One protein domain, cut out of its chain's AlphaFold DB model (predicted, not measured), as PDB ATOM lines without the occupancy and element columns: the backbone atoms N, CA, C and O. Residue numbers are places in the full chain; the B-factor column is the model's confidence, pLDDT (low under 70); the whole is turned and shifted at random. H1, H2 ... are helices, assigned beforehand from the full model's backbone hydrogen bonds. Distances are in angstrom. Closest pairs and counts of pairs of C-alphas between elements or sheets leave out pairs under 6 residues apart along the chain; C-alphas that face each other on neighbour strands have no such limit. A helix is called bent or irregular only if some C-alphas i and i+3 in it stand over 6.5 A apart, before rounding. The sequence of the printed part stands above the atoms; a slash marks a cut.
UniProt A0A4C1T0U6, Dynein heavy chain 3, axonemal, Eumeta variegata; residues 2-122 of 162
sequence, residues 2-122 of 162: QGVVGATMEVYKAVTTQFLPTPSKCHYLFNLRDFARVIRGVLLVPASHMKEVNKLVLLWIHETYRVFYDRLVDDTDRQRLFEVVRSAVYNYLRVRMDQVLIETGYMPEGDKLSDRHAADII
ATOM      1  N   GLN A   2      -2.842 -22.597  -7.682       80.44
ATOM      2  CA  GLN A   2      -3.205 -21.401  -6.892       80.44
ATOM      3  C   GLN A   2      -3.328 -21.659  -5.375       80.44
ATOM      4  O   GLN A   2      -2.825 -20.860  -4.591       80.44
ATOM      5  N   GLY A   3      -3.900 -22.799  -4.964       91.75
ATOM      6  CA  GLY A   3      -3.985 -23.181  -3.545       91.75
ATOM      7  C   GLY A   3      -2.619 -23.321  -2.863       91.75
ATOM      8  O   GLY A   3      -2.408 -22.761  -1.797       91.75
ATOM      9  N   VAL A   4      -1.649 -23.970  -3.517       93.94
ATOM     10  CA  VAL A   4      -0.280 -24.142  -2.989       93.94
ATOM     11  C   VAL A   4       0.424 -22.797  -2.805       93.94
ATOM     12  O   VAL A   4       1.062 -22.558  -1.781       93.94
ATOM     13  N   VAL A   5       0.289 -21.891  -3.777       95.12
ATOM     14  CA  VAL A   5       0.879 -20.544  -3.700       95.12
ATOM     15  C   VAL A   5       0.251 -19.745  -2.555       95.12
ATOM     16  O   VAL A   5       0.975 -19.120  -1.783       95.12
ATOM     17  N   GLY A   6      -1.078 -19.805  -2.411       96.56
ATOM     18  CA  GLY A   6      -1.801 -19.156  -1.317       96.56
ATOM     19  C   GLY A   6      -1.404 -19.694   0.060       96.56
ATOM     20  O   GLY A   6      -1.051 -18.907   0.935       96.56
ATOM     21  N   ALA A   7      -1.345 -21.019   0.212       97.25
ATOM     22  CA  ALA A   7      -0.911 -21.679   1.442       97.25
ATOM     23  C   ALA A   7       0.526 -21.281   1.821       97.25
ATOM     24  O   ALA A   7       0.803 -20.900   2.956       97.25
ATOM     25  N   THR A   8       1.443 -21.295   0.847       97.12
ATOM     26  CA  THR A   8       2.845 -20.896   1.060       97.12
ATOM     27  C   THR A   8       2.953 -19.422   1.459       97.12
ATOM     28  O   THR A   8       3.792 -19.065   2.281       97.12
ATOM     29  N   MET A   9       2.097 -18.556   0.909       96.69
ATOM     30  CA  MET A   9       2.059 -17.132   1.250       96.69
ATOM     31  C   MET A   9       1.559 -16.897   2.681       96.69
ATOM     32  O   MET A   9       2.131 -16.057   3.375       96.69
ATOM     33  N   GLU A  10       0.528 -17.624   3.130       96.25
ATOM     34  CA  GLU A  10       0.056 -17.578   4.524       96.25
ATOM     35  C   GLU A  10       1.190 -17.964   5.482       96.25
ATOM     36  O   GLU A  10       1.539 -17.178   6.367       96.25
ATOM     37  N   VAL A  11       1.828 -19.117   5.243       96.94
ATOM     38  CA  VAL A  11       2.940 -19.603   6.073       96.94
ATOM     39  C   VAL A  11       4.098 -18.611   6.074       96.94
ATOM     40  O   VAL A  11       4.595 -18.259   7.139       96.94
ATOM     41  N   TYR A  12       4.510 -18.111   4.907       95.81
ATOM     42  CA  TYR A  12       5.619 -17.163   4.802       95.81
ATOM     43  C   TYR A  12       5.363 -15.884   5.609       95.81
ATOM     44  O   TYR A  12       6.216 -15.475   6.394       95.81
ATOM     45  N   LYS A  13       4.175 -15.280   5.479       94.81
ATOM     46  CA  LYS A  13       3.813 -14.074   6.239       94.81
ATOM     47  C   LYS A  13       3.823 -14.331   7.744       94.81
ATOM     48  O   LYS A  13       4.401 -13.542   8.494       94.81
ATOM     49  N   ALA A  14       3.232 -15.439   8.185       94.44
ATOM     50  CA  ALA A  14       3.234 -15.828   9.590       94.44
ATOM     51  C   ALA A  14       4.664 -16.037  10.108       94.44
ATOM     52  O   ALA A  14       5.035 -15.480  11.135       94.44
ATOM     53  N   VAL A  15       5.506 -16.741   9.352       92.12
ATOM     54  CA  VAL A  15       6.900 -17.003   9.720       92.12
ATOM     55  C   VAL A  15       7.698 -15.707   9.877       92.12
ATOM     56  O   VAL A  15       8.359 -15.511  10.892       92.12
ATOM     57  N   THR A  16       7.590 -14.784   8.917       89.00
ATOM     58  CA  THR A  16       8.325 -13.507   8.957       89.00
ATOM     59  C   THR A  16       7.900 -12.574  10.090       89.00
ATOM     60  O   THR A  16       8.659 -11.682  10.458       89.00
ATOM     61  N   THR A  17       6.696 -12.757  10.637       88.69
ATOM     62  CA  THR A  17       6.153 -11.905  11.705       88.69
ATOM     63  C   THR A  17       6.302 -12.536  13.086       88.69
ATOM     64  O   THR A  17       6.538 -11.821  14.056       88.69
ATOM     65  N   GLN A  18       6.188 -13.862  13.184       87.25
ATOM     66  CA  GLN A  18       6.183 -14.591  14.455       87.25
ATOM     67  C   GLN A  18       7.573 -15.084  14.873       87.25
ATOM     68  O   GLN A  18       7.834 -15.205  16.068       87.25
ATOM     69  N   PHE A  19       8.476 -15.347  13.923       87.06
ATOM     70  CA  PHE A  19       9.796 -15.926  14.194       87.06
ATOM     71  C   PHE A  19      10.898 -14.898  13.949       87.06
ATOM     72  O   PHE A  19      11.637 -14.960  12.968       87.06
ATOM     73  N   LEU A  20      10.993 -13.920  14.852       82.38
ATOM     74  CA  LEU A  20      11.970 -12.843  14.734       82.38
ATOM     75  C   LEU A  20      13.392 -13.335  15.055       82.38
ATOM     76  O   LEU A  20      13.595 -14.044  16.049       82.38
ATOM     77  N   PRO A  21      14.397 -12.936  14.257       83.19
ATOM     78  CA  PRO A  21      15.781 -13.267  14.534       83.19
ATOM     79  C   PRO A  21      16.243 -12.549  15.805       83.19
ATOM     80  O   PRO A  21      16.059 -11.347  15.979       83.19
ATOM     81  N   THR A  22      16.896 -13.299  16.683       81.44
ATOM     82  CA  THR A  22      17.662 -12.759  17.816       81.44
ATOM     83  C   THR A  22      19.124 -13.173  17.644       81.44
ATOM     84  O   THR A  22      19.390 -14.084  16.857       81.44
ATOM     85  N   PRO A  23      20.093 -12.576  18.363       84.00
ATOM     86  CA  PRO A  23      21.484 -13.036  18.307       84.00
ATOM     87  C   PRO A  23      21.631 -14.551  18.545       84.00
ATOM     88  O   PRO A  23      22.388 -15.210  17.840       84.00
ATOM     89  N   SER A  24      20.830 -15.121  19.451       81.69
ATOM     90  CA  SER A  24      20.797 -16.564  19.738       81.69
ATOM     91  C   SER A  24      20.017 -17.401  18.707       81.69
ATOM     92  O   SER A  24      20.144 -18.621  18.690       81.69
ATOM     93  N   LYS A  25      19.218 -16.767  17.835       83.75
ATOM     94  CA  LYS A  25      18.391 -17.396  16.784       83.75
ATOM     95  C   LYS A  25      18.623 -16.748  15.416       83.75
ATOM     96  O   LYS A  25      17.687 -16.449  14.678       83.75
ATOM     97  N   CYS A  26      19.879 -16.493  15.061       82.12
ATOM     98  CA  CYS A  26      20.222 -15.812  13.807       82.12
ATOM     99  C   CYS A  26      19.761 -16.578  12.549       82.12
ATOM    100  O   CYS A  26      19.505 -15.982  11.509       82.12
ATOM    101  N   HIS A  27      19.591 -17.895  12.647       82.56
ATOM    102  CA  HIS A  27      19.112 -18.760  11.567       82.56
ATOM    103  C   HIS A  27      17.598 -18.627  11.286       82.56
ATOM    104  O   HIS A  27      17.106 -19.226  10.330       82.56
ATOM    105  N   TYR A  28      16.871 -17.800  12.049       88.19
ATOM    106  CA  TYR A  28      15.463 -17.439  11.810       88.19
ATOM    107  C   TYR A  28      15.313 -16.310  10.765       88.19
ATOM    108  O   TYR A  28      14.251 -15.714  10.609       88.19
ATOM    109  N   LEU A  29      16.377 -15.978  10.028       86.69
ATOM    110  CA  LEU A  29      16.323 -15.014   8.929       86.69
ATOM    111  C   LEU A  29      15.614 -15.621   7.712       86.69
ATOM    112  O   LEU A  29      16.240 -16.240   6.848       86.69
ATOM    113  N   PHE A  30      14.301 -15.420   7.644       89.81
ATOM    114  CA  PHE A  30      13.466 -15.848   6.525       89.81
ATOM    115  C   PHE A  30      13.324 -14.744   5.474       89.81
ATOM    116  O   PHE A  30      13.107 -13.578   5.798       89.81
ATOM    117  N   ASN A  31      13.440 -15.104   4.196       90.50
ATOM    118  CA  ASN A  31      13.305 -14.170   3.076       90.50
ATOM    119  C   ASN A  31      12.602 -14.814   1.867       90.50
ATOM    120  O   ASN A  31      12.269 -15.999   1.865       90.50
ATOM    121  N   LEU A  32      12.391 -14.044   0.794       92.31
ATOM    122  CA  LEU A  32      11.677 -14.516  -0.401       92.31
ATOM    123  C   LEU A  32      12.317 -15.742  -1.081       92.31
ATOM    124  O   LEU A  32      11.636 -16.479  -1.797       92.31
ATOM    125  N   ARG A  33      13.609 -16.015  -0.856       93.94
ATOM    126  CA  ARG A  33      14.255 -17.241  -1.345       93.94
ATOM    127  C   ARG A  33      13.643 -18.481  -0.706       93.94
ATOM    128  O   ARG A  33      13.556 -19.500  -1.387       93.94
ATOM    129  N   ASP A  34      13.221 -18.403   0.551       94.94
ATOM    130  CA  ASP A  34      12.601 -19.508   1.282       94.94
ATOM    131  C   ASP A  34      11.229 -19.840   0.704       94.94
ATOM    132  O   ASP A  34      10.964 -20.996   0.380       94.94
ATOM    133  N   PHE A  35      10.421 -18.815   0.423       95.25
ATOM    134  CA  PHE A  35       9.178 -18.971  -0.333       95.25
ATOM    135  C   PHE A  35       9.428 -19.706  -1.659       95.25
ATOM    136  O   PHE A  35       8.790 -20.712  -1.968       95.25
ATOM    137  N   ALA A  36      10.422 -19.253  -2.429       95.19
ATOM    138  CA  ALA A  36      10.753 -19.870  -3.707       95.19
ATOM    139  C   ALA A  36      11.298 -21.306  -3.561       95.19
ATOM    140  O   ALA A  36      11.107 -22.112  -4.467       95.19
ATOM    141  N   ARG A  37      11.965 -21.649  -2.448       96.12
ATOM    142  CA  ARG A  37      12.427 -23.020  -2.170       96.12
ATOM    143  C   ARG A  37      11.257 -23.980  -1.992       96.12
ATOM    144  O   ARG A  37      11.308 -25.042  -2.599       96.12
ATOM    145  N   VAL A  38      10.214 -23.590  -1.255       96.94
ATOM    146  CA  VAL A  38       9.007 -24.423  -1.092       96.94
ATOM    147  C   VAL A  38       8.370 -24.704  -2.450       96.94
ATOM    148  O   VAL A  38       8.133 -25.857  -2.799       96.94
ATOM    149  N   ILE A  39       8.163 -23.664  -3.266       95.50
ATOM    150  CA  ILE A  39       7.559 -23.828  -4.596       95.50
ATOM    151  C   ILE A  39       8.427 -24.713  -5.497       95.50
ATOM    152  O   ILE A  39       7.901 -25.604  -6.157       95.50
ATOM    153  N   ARG A  40       9.751 -24.514  -5.509       94.31
ATOM    154  CA  ARG A  40      10.658 -25.366  -6.296       94.31
ATOM    155  C   ARG A  40      10.642 -26.820  -5.833       94.31
ATOM    156  O   ARG A  40      10.651 -27.691  -6.690       94.31
ATOM    157  N   GLY A  41      10.592 -27.074  -4.527       94.19
ATOM    158  CA  GLY A  41      10.502 -28.425  -3.971       94.19
ATOM    159  C   GLY A  41       9.245 -29.158  -4.437       94.19
ATOM    160  O   GLY A  41       9.320 -30.290  -4.904       94.19
ATOM    161  N   VAL A  42       8.097 -28.473  -4.432       93.75
ATOM    162  CA  VAL A  42       6.835 -29.035  -4.941       93.75
ATOM    163  C   VAL A  42       6.932 -29.397  -6.429       93.75
ATOM    164  O   VAL A  42       6.341 -30.380  -6.866       93.75
ATOM    165  N   LEU A  43       7.700 -28.634  -7.208       91.81
ATOM    166  CA  LEU A  43       7.907 -28.881  -8.639       91.81
ATOM    167  C   LEU A  43       8.898 -30.019  -8.942       91.81
ATOM    168  O   LEU A  43       9.040 -30.381 -10.108       91.81
ATOM    169  N   LEU A  44       9.571 -30.596  -7.936       90.06
ATOM    170  CA  LEU A  44      10.469 -31.740  -8.139       90.06
ATOM    171  C   LEU A  44       9.714 -33.032  -8.464       90.06
ATOM    172  O   LEU A  44      10.277 -33.900  -9.130       90.06
ATOM    173  N   VAL A  45       8.462 -33.175  -8.012       87.75
ATOM    174  CA  VAL A  45       7.638 -34.336  -8.366       87.75
ATOM    175  C   VAL A  45       6.973 -34.085  -9.725       87.75
ATOM    176  O   VAL A  45       6.204 -33.127  -9.858       87.75
ATOM    177  N   PRO A  46       7.201 -34.941 -10.736       84.38
ATOM    178  CA  PRO A  46       6.547 -34.807 -12.031       84.38
ATOM    179  C   PRO A  46       5.021 -34.882 -11.909       84.38
ATOM    180  O   PRO A  46       4.486 -35.689 -11.146       84.38
ATOM    181  N   ALA A  47       4.299 -34.116 -12.732       84.75
ATOM    182  CA  ALA A  47       2.832 -34.133 -12.739       84.75
ATOM    183  C   ALA A  47       2.247 -35.534 -13.014       84.75
ATOM    184  O   ALA A  47       1.204 -35.886 -12.470       84.75
ATOM    185  N   SER A  48       2.950 -36.371 -13.786       84.88
ATOM    186  CA  SER A  48       2.582 -37.773 -14.039       84.88
ATOM    187  C   SER A  48       2.554 -38.639 -12.770       84.88
ATOM    188  O   SER A  48       1.788 -39.603 -12.705       84.88
ATOM    189  N   HIS A  49       3.343 -38.275 -11.755       81.31
ATOM    190  CA  HIS A  49       3.407 -38.931 -10.446       81.31
ATOM    191  C   HIS A  49       2.510 -38.257  -9.396       81.31
ATOM    192  O   HIS A  49       2.397 -38.762  -8.277       81.31
ATOM    193  N   MET A  50       1.837 -37.156  -9.742       86.06
ATOM    194  CA  MET A  50       0.981 -36.380  -8.844       86.06
ATOM    195  C   MET A  50      -0.501 -36.566  -9.191       86.06
ATOM    196  O   MET A  50      -1.183 -35.637  -9.616       86.06
ATOM    197  N   LYS A  51      -0.993 -37.802  -9.042       84.31
ATOM    198  CA  LYS A  51      -2.380 -38.169  -9.384       84.31
ATOM    199  C   LYS A  51      -3.379 -37.911  -8.256       84.31
ATOM    200  O   LYS A  51      -4.567 -37.755  -8.516       84.31
ATOM    201  N   GLU A  52      -2.899 -37.863  -7.019       88.75
ATOM    202  CA  GLU A  52      -3.730 -37.773  -5.820       88.75
ATOM    203  C   GLU A  52      -3.551 -36.415  -5.138       88.75
ATOM    204  O   GLU A  52      -2.427 -35.961  -4.911       88.75
ATOM    205  N   VAL A  53      -4.662 -35.773  -4.768       90.12
ATOM    206  CA  VAL A  53      -4.645 -34.472  -4.072       90.12
ATOM    207  C   VAL A  53      -3.941 -34.586  -2.719       90.12
ATOM    208  O   VAL A  53      -3.128 -33.731  -2.372       90.12
ATOM    209  N   ASN A  54      -4.179 -35.674  -1.989       93.50
ATOM    210  CA  ASN A  54      -3.554 -35.929  -0.693       93.50
ATOM    211  C   ASN A  54      -2.029 -36.013  -0.791       93.50
ATOM    212  O   ASN A  54      -1.322 -35.465   0.051       93.50
ATOM    213  N   LYS A  55      -1.509 -36.616  -1.865       92.56
ATOM    214  CA  LYS A  55      -0.069 -36.673  -2.129       92.56
ATOM    215  C   LYS A  55       0.527 -35.282  -2.354       92.56
ATOM    216  O   LYS A  55       1.610 -34.995  -1.848       92.56
ATOM    217  N   LEU A  56      -0.190 -34.398  -3.055       94.06
ATOM    218  CA  LEU A  56       0.229 -33.004  -3.233       94.06
ATOM    219  C   LEU A  56       0.257 -32.252  -1.897       94.06
ATOM    220  O   LEU A  56       1.182 -31.480  -1.647       94.06
ATOM    221  N   VAL A  57      -0.742 -32.480  -1.042       95.94
ATOM    222  CA  VAL A  57      -0.818 -31.876   0.295       95.94
ATOM    223  C   VAL A  57       0.363 -32.335   1.147       95.94
ATOM    224  O   VAL A  57       1.052 -31.492   1.716       95.94
ATOM    225  N   LEU A  58       0.661 -33.639   1.174       95.38
ATOM    226  CA  LEU A  58       1.827 -34.176   1.879       95.38
ATOM    227  C   LEU A  58       3.141 -33.589   1.371       95.38
ATOM    228  O   LEU A  58       3.981 -33.199   2.178       95.38
ATOM    229  N   LEU A  59       3.320 -33.515   0.050       95.62
ATOM    230  CA  LEU A  59       4.516 -32.927  -0.549       95.62
ATOM    231  C   LEU A  59       4.676 -31.472  -0.111       95.62
ATOM    232  O   LEU A  59       5.756 -31.059   0.297       95.62
ATOM    233  N   TRP A  60       3.597 -30.692  -0.155       97.44
ATOM    234  CA  TRP A  60       3.648 -29.301   0.273       97.44
ATOM    235  C   TRP A  60       3.963 -29.159   1.769       97.44
ATOM    236  O   TRP A  60       4.780 -28.307   2.127       97.44
ATOM    237  N   ILE A  61       3.384 -30.001   2.636       97.44
ATOM    238  CA  ILE A  61       3.718 -30.021   4.071       97.44
ATOM    239  C   ILE A  61       5.207 -30.349   4.246       97.44
ATOM    240  O   ILE A  61       5.908 -29.605   4.927       97.44
ATOM    241  N   HIS A  62       5.704 -31.393   3.576       96.38
ATOM    242  CA  HIS A  62       7.110 -31.800   3.620       96.38
ATOM    243  C   HIS A  62       8.057 -30.659   3.236       96.38
ATOM    244  O   HIS A  62       8.940 -30.300   4.012       96.38
ATOM    245  N   GLU A  63       7.864 -30.045   2.068       96.94
ATOM    246  CA  GLU A  63       8.736 -28.961   1.600       96.94
ATOM    247  C   GLU A  63       8.665 -27.731   2.513       96.94
ATOM    248  O   GLU A  63       9.679 -27.079   2.772       96.94
ATOM    249  N   THR A  64       7.483 -27.432   3.057       97.50
ATOM    250  CA  THR A  64       7.304 -26.359   4.043       97.50
ATOM    251  C   THR A  64       8.100 -26.647   5.319       97.50
ATOM    252  O   THR A  64       8.807 -25.768   5.819       97.50
ATOM    253  N   TYR A  65       8.060 -27.885   5.813       96.88
ATOM    254  CA  TYR A  65       8.818 -28.315   6.988       96.88
ATOM    255  C   TYR A  65      10.332 -28.243   6.744       96.88
ATOM    256  O   TYR A  65      11.052 -27.623   7.525       96.88
ATOM    257  N   ARG A  66      10.820 -28.744   5.605       95.44
ATOM    258  CA  ARG A  66      12.249 -28.672   5.240       95.44
ATOM    259  C   ARG A  66      12.789 -27.252   5.142       95.44
ATOM    260  O   ARG A  66      13.963 -27.001   5.410       95.44
ATOM    261  N   VAL A  67      11.958 -26.301   4.717       95.69
ATOM    262  CA  VAL A  67      12.385 -24.907   4.566       95.69
ATOM    263  C   VAL A  67      12.337 -24.146   5.888       95.69
ATOM    264  O   VAL A  67      13.282 -23.397   6.163       95.69
ATOM    265  N   PHE A  68      11.270 -24.320   6.672       95.25
ATOM    266  CA  PHE A  68      10.998 -23.514   7.865       95.25
ATOM    267  C   PHE A  68      11.189 -24.287   9.174       95.25
ATOM    268  O   PHE A  68      11.929 -23.815  10.033       95.25
ATOM    269  N   TYR A  69      10.570 -25.462   9.319       95.00
ATOM    270  CA  TYR A  69      10.578 -26.252  10.560       95.00
ATOM    271  C   TYR A  69      11.989 -26.691  10.960       95.00
ATOM    272  O   TYR A  69      12.363 -26.526  12.117       95.00
ATOM    273  N   ASP A  70      12.802 -27.150  10.003       92.75
ATOM    274  CA  ASP A  70      14.177 -27.614  10.254       92.75
ATOM    275  C   ASP A  70      15.097 -26.508  10.818       92.75
ATOM    276  O   ASP A  70      16.164 -26.802  11.358       92.75
ATOM    277  N   ARG A  71      14.701 -25.228  10.723       92.25
ATOM    278  CA  ARG A  71      15.424 -24.103  11.342       92.25
ATOM    279  C   ARG A  71      14.928 -23.777  12.745       92.25
ATOM    280  O   ARG A  71      15.603 -23.040  13.444       92.25
ATOM    281  N   LEU A  72      13.766 -24.262  13.167       90.44
ATOM    282  CA  LEU A  72      13.214 -23.935  14.479       90.44
ATOM    283  C   LEU A  72      13.848 -24.819  15.556       90.44
ATOM    284  O   LEU A  72      13.876 -26.049  15.443       90.44
ATOM    285  N   VAL A  73      14.331 -24.180  16.620       88.62
ATOM    286  CA  VAL A  73      14.988 -24.861  17.748       88.62
ATOM    287  C   VAL A  73      14.058 -25.057  18.940       88.62
ATOM    288  O   VAL A  73      14.191 -26.049  19.649       88.62
ATOM    289  N   ASP A  74      13.087 -24.160  19.118       89.50
ATOM    290  CA  ASP A  74      12.161 -24.210  20.244       89.50
ATOM    291  C   ASP A  74      10.887 -24.970  19.885       89.50
ATOM    292  O   ASP A  74      10.232 -24.678  18.879       89.50
ATOM    293  N   ASP A  75      10.461 -25.867  20.770       91.50
ATOM    294  CA  ASP A  75       9.224 -26.636  20.593       91.50
ATOM    295  C   ASP A  75       7.983 -25.734  20.533       91.50
ATOM    296  O   ASP A  75       7.048 -25.996  19.779       91.50
ATOM    297  N   THR A  76       8.002 -24.604  21.243       92.44
ATOM    298  CA  THR A  76       6.939 -23.596  21.153       92.44
ATOM    299  C   THR A  76       6.844 -22.999  19.747       92.44
ATOM    300  O   THR A  76       5.743 -22.805  19.232       92.44
ATOM    301  N   ASP A  77       7.979 -22.711  19.103       92.62
ATOM    302  CA  ASP A  77       7.998 -22.166  17.742       92.62
ATOM    303  C   ASP A  77       7.569 -23.230  16.724       92.62
ATOM    304  O   ASP A  77       6.783 -22.939  15.821       92.62
ATOM    305  N   ARG A  78       8.010 -24.479  16.913       94.19
ATOM    306  CA  ARG A  78       7.584 -25.635  16.108       94.19
ATOM    307  C   ARG A  78       6.078 -25.852  16.171       94.19
ATOM    308  O   ARG A  78       5.448 -26.004  15.125       94.19
ATOM    309  N   GLN A  79       5.484 -25.777  17.363       95.25
ATOM    310  CA  GLN A  79       4.035 -25.890  17.525       95.25
ATOM    311  C   GLN A  79       3.299 -24.735  16.835       95.25
ATOM    312  O   GLN A  79       2.300 -24.967  16.158       95.25
ATOM    313  N   ARG A  80       3.795 -23.493  16.948       95.38
ATOM    314  CA  ARG A  80       3.210 -22.344  16.232       95.38
ATOM    315  C   ARG A  80       3.237 -22.555  14.723       95.38
ATOM    316  O   ARG A  80       2.218 -22.349  14.067       95.38
ATOM    317  N   LEU A  81       4.372 -22.996  14.176       96.56
ATOM    318  CA  LEU A  81       4.482 -23.295  12.751       96.56
ATOM    319  C   LEU A  81       3.497 -24.398  12.350       96.56
ATOM    320  O   LEU A  81       2.805 -24.246  11.348       96.56
ATOM    321  N   PHE A  82       3.389 -25.467  13.137       97.19
ATOM    322  CA  PHE A  82       2.441 -26.548  12.881       97.19
ATOM    323  C   PHE A  82       0.988 -26.048  12.803       97.19
ATOM    324  O   PHE A  82       0.280 -26.383  11.854       97.19
ATOM    325  N   GLU A  83       0.551 -25.190  13.731       97.19
ATOM    326  CA  GLU A  83      -0.800 -24.612  13.700       97.19
ATOM    327  C   GLU A  83      -1.033 -23.743  12.451       97.19
ATOM    328  O   GLU A  83      -2.085 -23.839  11.813       97.19
ATOM    329  N   VAL A  84      -0.036 -22.943  12.053       97.56
ATOM    330  CA  VAL A  84      -0.084 -22.135  10.820       97.56
ATOM    331  C   VAL A  84      -0.182 -23.030   9.584       97.56
ATOM    332  O   VAL A  84      -1.015 -22.789   8.712       97.56
ATOM    333  N   VAL A  85       0.627 -24.088   9.501       97.88
ATOM    334  CA  VAL A  85       0.584 -25.038   8.381       97.88
ATOM    335  C   VAL A  85      -0.772 -25.741   8.341       97.88
ATOM    336  O   VAL A  85      -1.373 -25.837   7.272       97.88
ATOM    337  N   ARG A  86      -1.308 -26.173   9.487       97.38
ATOM    338  CA  ARG A  86      -2.635 -26.803   9.575       97.38
ATOM    339  C   ARG A  86      -3.743 -25.870   9.084       97.38
ATOM    340  O   ARG A  86      -4.598 -26.309   8.313       97.38
ATOM    341  N   SER A  87      -3.707 -24.599   9.489       97.50
ATOM    342  CA  SER A  87      -4.611 -23.549   8.998       97.50
ATOM    343  C   SER A  87      -4.518 -23.404   7.477       97.50
ATOM    344  O   SER A  87      -5.530 -23.494   6.781       97.50
ATOM    345  N   ALA A  88      -3.301 -23.291   6.942       97.62
ATOM    346  CA  ALA A  88      -3.070 -23.113   5.514       97.62
ATOM    347  C   ALA A  88      -3.556 -24.304   4.669       97.62
ATOM    348  O   ALA A  88      -4.168 -24.099   3.615       97.62
ATOM    349  N   VAL A  89      -3.366 -25.545   5.141       97.31
ATOM    350  CA  VAL A  89      -3.931 -26.746   4.496       97.31
ATOM    351  C   VAL A  89      -5.453 -26.634   4.399       97.31
ATOM    352  O   VAL A  89      -6.022 -26.804   3.319       97.31
ATOM    353  N   TYR A  90      -6.118 -26.295   5.502       96.94
ATOM    354  CA  TYR A  90      -7.574 -26.198   5.533       96.94
ATOM    355  C   TYR A  90      -8.106 -25.062   4.643       96.94
ATOM    356  O   TYR A  90      -9.018 -25.260   3.837       96.94
ATOM    357  N   ASN A  91      -7.498 -23.878   4.732       96.75
ATOM    358  CA  ASN A  91      -7.972 -22.672   4.054       96.75
ATOM    359  C   ASN A  91      -7.745 -22.706   2.540       96.75
ATOM    360  O   ASN A  91      -8.609 -22.265   1.777       96.75
ATOM    361  N   TYR A  92      -6.600 -23.228   2.097       96.62
ATOM    362  CA  TYR A  92      -6.164 -23.117   0.704       96.62
ATOM    363  C   TYR A  92      -6.168 -24.439  -0.058       96.62
ATOM    364  O   TYR A  92      -6.399 -24.431  -1.270       96.62
ATOM    365  N   LEU A  93      -5.927 -25.564   0.621       93.88
ATOM    366  CA  LEU A  93      -5.961 -26.898   0.010       93.88
ATOM    367  C   LEU A  93      -7.299 -27.612   0.246       93.88
ATOM    368  O   LEU A  93      -7.547 -28.631  -0.387       93.88
ATOM    369  N   ARG A  94      -8.182 -27.030   1.075       94.88
ATOM    370  CA  ARG A  94      -9.580 -27.455   1.288       94.88
ATOM    371  C   ARG A  94      -9.718 -28.900   1.768       94.88
ATOM    372  O   ARG A  94     -10.706 -29.565   1.470       94.88
ATOM    373  N   VAL A  95      -8.741 -29.366   2.539       95.81
ATOM    374  CA  VAL A  95      -8.726 -30.701   3.142       95.81
ATOM    375  C   VAL A  95      -8.369 -30.616   4.619       95.81
ATOM    376  O   VAL A  95      -7.797 -29.631   5.089       95.81
ATOM    377  N   ARG A  96      -8.708 -31.664   5.365       95.88
ATOM    378  CA  ARG A  96      -8.313 -31.813   6.764       95.88
ATOM    379  C   ARG A  96      -6.977 -32.541   6.854       95.88
ATOM    380  O   ARG A  96      -6.833 -33.625   6.297       95.88
ATOM    381  N   MET A  97      -6.008 -31.947   7.551       96.31
ATOM    382  CA  MET A  97      -4.653 -32.501   7.659       96.31
ATOM    383  C   MET A  97      -4.642 -33.904   8.279       96.31
ATOM    384  O   MET A  97      -3.944 -34.776   7.781       96.31
ATOM    385  N   ASP A  98      -5.432 -34.135   9.326       95.44
ATOM    386  CA  ASP A  98      -5.562 -35.441   9.975       95.44
ATOM    387  C   ASP A  98      -6.110 -36.509   9.024       95.44
ATOM    388  O   ASP A  98      -5.518 -37.577   8.915       95.44
ATOM    389  N   GLN A  99      -7.158 -36.190   8.256       94.88
ATOM    390  CA  GLN A  99      -7.708 -37.115   7.260       94.88
ATOM    391  C   GLN A  99      -6.656 -37.500   6.213       94.88
ATOM    392  O   GLN A  99      -6.473 -38.677   5.918       94.88
ATOM    393  N   VAL A 100      -5.918 -36.510   5.698       94.94
ATOM    394  CA  VAL A 100      -4.845 -36.739   4.720       94.94
ATOM    395  C   VAL A 100      -3.769 -37.652   5.299       94.94
ATOM    396  O   VAL A 100      -3.341 -38.588   4.627       94.94
ATOM    397  N   LEU A 101      -3.319 -37.403   6.530       93.50
ATOM    398  CA  LEU A 101      -2.259 -38.190   7.165       93.50
ATOM    399  C   LEU A 101      -2.704 -39.627   7.469       93.50
ATOM    400  O   LEU A 101      -1.896 -40.542   7.324       93.50
ATOM    401  N   ILE A 102      -3.972 -39.830   7.834       93.00
ATOM    402  CA  ILE A 102      -4.559 -41.159   8.046       93.00
ATOM    403  C   ILE A 102      -4.630 -41.929   6.724       93.00
ATOM    404  O   ILE A 102      -4.049 -43.005   6.605       93.00
ATOM    405  N   GLU A 103      -5.250 -41.346   5.694       91.81
ATOM    406  CA  GLU A 103      -5.434 -41.992   4.383       91.81
ATOM    407  C   GLU A 103      -4.107 -42.346   3.700       91.81
ATOM    408  O   GLU A 103      -4.031 -43.275   2.899       91.81
ATOM    409  N   THR A 104      -3.044 -41.612   4.021       89.25
ATOM    410  CA  THR A 104      -1.711 -41.808   3.442       89.25
ATOM    411  C   THR A 104      -0.763 -42.624   4.324       89.25
ATOM    412  O   THR A 104       0.382 -42.856   3.929       89.25
ATOM    413  N   GLY A 105      -1.215 -43.082   5.497       88.94
ATOM    414  CA  GLY A 105      -0.443 -43.945   6.397       88.94
ATOM    415  C   GLY A 105       0.670 -43.238   7.182       88.94
ATOM    416  O   GLY A 105       1.625 -43.886   7.622       88.94
ATOM    417  N   TYR A 106       0.585 -41.916   7.349       88.56
ATOM    418  CA  TYR A 106       1.485 -41.131   8.204       88.56
ATOM    419  C   TYR A 106       0.957 -40.929   9.625       88.56
ATOM    420  O   TYR A 106       1.719 -40.516  10.494       88.56
ATOM    421  N   MET A 107      -0.312 -41.247   9.873       90.38
ATOM    422  CA  MET A 107      -0.939 -41.155  11.186       90.38
ATOM    423  C   MET A 107      -1.879 -42.353  11.399       90.38
ATOM    424  O   MET A 107      -2.692 -42.632  10.519       90.38
ATOM    425  N   PRO A 108      -1.789 -43.080  12.526       89.50
ATOM    426  CA  PRO A 108      -2.759 -44.120  12.863       89.50
ATOM    427  C   PRO A 108      -4.159 -43.539  13.106       89.50
ATOM    428  O   PRO A 108      -4.302 -42.430  13.623       89.50
ATOM    429  N   GLU A 109      -5.204 -44.310  12.799       90.31
ATOM    430  CA  GLU A 109      -6.570 -43.935  13.176       90.31
ATOM    431  C   GLU A 109      -6.712 -43.842  14.703       90.31
ATOM    432  O   GLU A 109      -6.274 -44.724  15.441       90.31
ATOM    433  N   GLY A 110      -7.337 -42.762  15.178       88.56
ATOM    434  CA  GLY A 110      -7.565 -42.516  16.604       88.56
ATOM    435  C   GLY A 110      -6.394 -41.876  17.356       88.56
ATOM    436  O   GLY A 110      -6.571 -41.504  18.516       88.56
ATOM    437  N   ASP A 111      -5.230 -41.696  16.721       91.94
ATOM    438  CA  ASP A 111      -4.131 -40.936  17.321       91.94
ATOM    439  C   ASP A 111      -4.455 -39.429  17.365       91.94
ATOM    440  O   ASP A 111      -5.331 -38.921  16.655       91.94
ATOM    441  N   LYS A 112      -3.752 -38.676  18.211       93.19
ATOM    442  CA  LYS A 112      -3.898 -37.224  18.301       93.19
ATOM    443  C   LYS A 112      -2.942 -36.543  17.328       93.19
ATOM    444  O   LYS A 112      -1.725 -36.623  17.483       93.19
ATOM    445  N   LEU A 113      -3.502 -35.779  16.390       93.75
ATOM    446  CA  LEU A 113      -2.723 -34.982  15.447       93.75
ATOM    447  C   LEU A 113      -1.714 -34.077  16.186       93.75
ATOM    448  O   LEU A 113      -2.067 -33.343  17.112       93.75
ATOM    449  N   SER A 114      -0.462 -34.124  15.740       93.44
ATOM    450  CA  SER A 114       0.674 -33.388  16.306       93.44
ATOM    451  C   SER A 114       1.694 -33.059  15.218       93.44
ATOM    452  O   SER A 114       1.661 -33.649  14.134       93.44
ATOM    453  N   ASP A 115       2.616 -32.146  15.514       93.19
ATOM    454  CA  ASP A 115       3.662 -31.710  14.588       93.19
ATOM    455  C   ASP A 115       4.576 -32.858  14.128       93.19
ATOM    456  O   ASP A 115       5.030 -32.853  12.983       93.19
ATOM    457  N   ARG A 116       4.776 -33.875  14.975       91.06
ATOM    458  CA  ARG A 116       5.572 -35.075  14.669       91.06
ATOM    459  C   ARG A 116       5.066 -35.827  13.442       91.06
ATOM    460  O   ARG A 116       5.865 -36.228  12.607       91.06
ATOM    461  N   HIS A 117       3.748 -35.948  13.286       92.88
ATOM    462  CA  HIS A 117       3.156 -36.620  12.126       92.88
ATOM    463  C   HIS A 117       3.508 -35.918  10.809       92.88
ATOM    464  O   HIS A 117       3.708 -36.570   9.788       92.88
ATOM    465  N   ALA A 118       3.598 -34.587  10.836       92.81
ATOM    466  CA  ALA A 118       4.011 -33.793   9.686       92.81
ATOM    467  C   ALA A 118       5.537 -33.831   9.472       92.81
ATOM    468  O   ALA A 118       5.988 -33.874   8.329       92.81
ATOM    469  N   ALA A 119       6.325 -33.872  10.551       91.75
ATOM    470  CA  ALA A 119       7.781 -34.015  10.488       91.75
ATOM    471  C   ALA A 119       8.230 -35.388   9.944       91.75
ATOM    472  O   ALA A 119       9.271 -35.486   9.296       91.75
ATOM    473  N   ASP A 120       7.420 -36.429  10.151       90.31
ATOM    474  CA  ASP A 120       7.668 -37.795   9.677       90.31
ATOM    475  C   ASP A 120       7.362 -38.008   8.186       90.31
ATOM    476  O   ASP A 120       7.604 -39.099   7.651       90.31
ATOM    477  N   ILE A 121       6.830 -36.995   7.497       92.00
ATOM    478  CA  ILE A 121       6.609 -37.051   6.052       92.00
ATOM    479  C   ILE A 121       7.963 -37.088   5.345       92.00
ATOM    480  O   ILE A 121       8.851 -36.289   5.634       92.00
ATOM    481  N   ILE A 122       8.129 -38.006   4.390       88.81
ATOM    482  CA  ILE A 122       9.387 -38.148   3.653       88.81
ATOM    483  C   ILE A 122       9.126 -38.203   2.150       88.81
ATOM    484  O   ILE A 122       8.416 -39.086   1.659       88.81
TER     485      ILE A 122
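Overview. This is residues 2 to 122 of the 162 residues of the protein "Dynein heavy chain 3, axonemal" of Eumeta variegata (UniProt A0A4C1T0U6). Four helices, H1, H3, H4 and H5, stand together as a bundle that runs up and down, each against the one before it in the chain. The short H6 and H7 pack on H4 and H5, apart from H1 and H3, while the small irregular H2 lies off one end of the bundle and touches no helix. The printed part has 121 residues with seven named helices, H1 to H7 in order along the chain, and no named strand; the class is all helix. The whole is compact and rounded, with a radius of gyration of the C-alphas of 14.0 A and spans of 43 by 32 by 23 A.

Along the chain. H1, residues 2 to 18, begins with C-alpha 2 at (-3.205, -21.401, -6.892) and is 24.3 A long from first to last C-alpha. H2, residues 23 to 28, is irregular: C-alphas 24 and 27 are 8.6 A apart. H3, residues 32 to 42, is 16.0 A long. H4, residues 53 to 67, is 21.4 A long. H5, residues 75 to 93, is the longest at 25.6 A and ends with C-alpha 93 at (-5.961, -26.898, 0.010). H6 is residues 97 to 103. H7, residues 115 to 119, ends with C-alpha 119 at (7.781, -34.015, 10.488).

Arrangement. H1 touches H5 at a shallow tilt of 26 degrees, opposite ways; their closest C-alphas are those of Gly 3 and Tyr 92, 4.8 A apart. With residues 5 to 12 alone H1 touches H3, closest at the C-alphas of Tyr 12 and Phe 35, 6.5 A. H3 and H4 form a helical hairpin, closest at the C-alphas of Val 38 and Glu 63, 5.3 A. H4 and H5, also a helical hairpin, only just touch, with 3 pairs of C-alphas within 8 A, the closest being those of Val 57 and Leu 93, 7.2 A. H6 touches H4, closest at the C-alphas of Asn 54 and Val 100, 5.6 A. H7 touches H4, closest at the C-alphas of Tyr 65 and Ala 119, 6.8 A. Every O i to N i+4 pair is within hydrogen-bond range in H1, H3, H4, H5, H6 and H7; in H2 0 of 2 are, beside 1 of 3 O i to N i+3 pairs.

Size, cuts and confidence. The two C-alphas farthest apart, those of Pro 23 and Ser 48, are 44.9 A apart. The printed part has no cut, and the link from H6 to H7, 11 residues, is long. The mean pLDDT of the printed part is 92.3, and no printed residue is under 70.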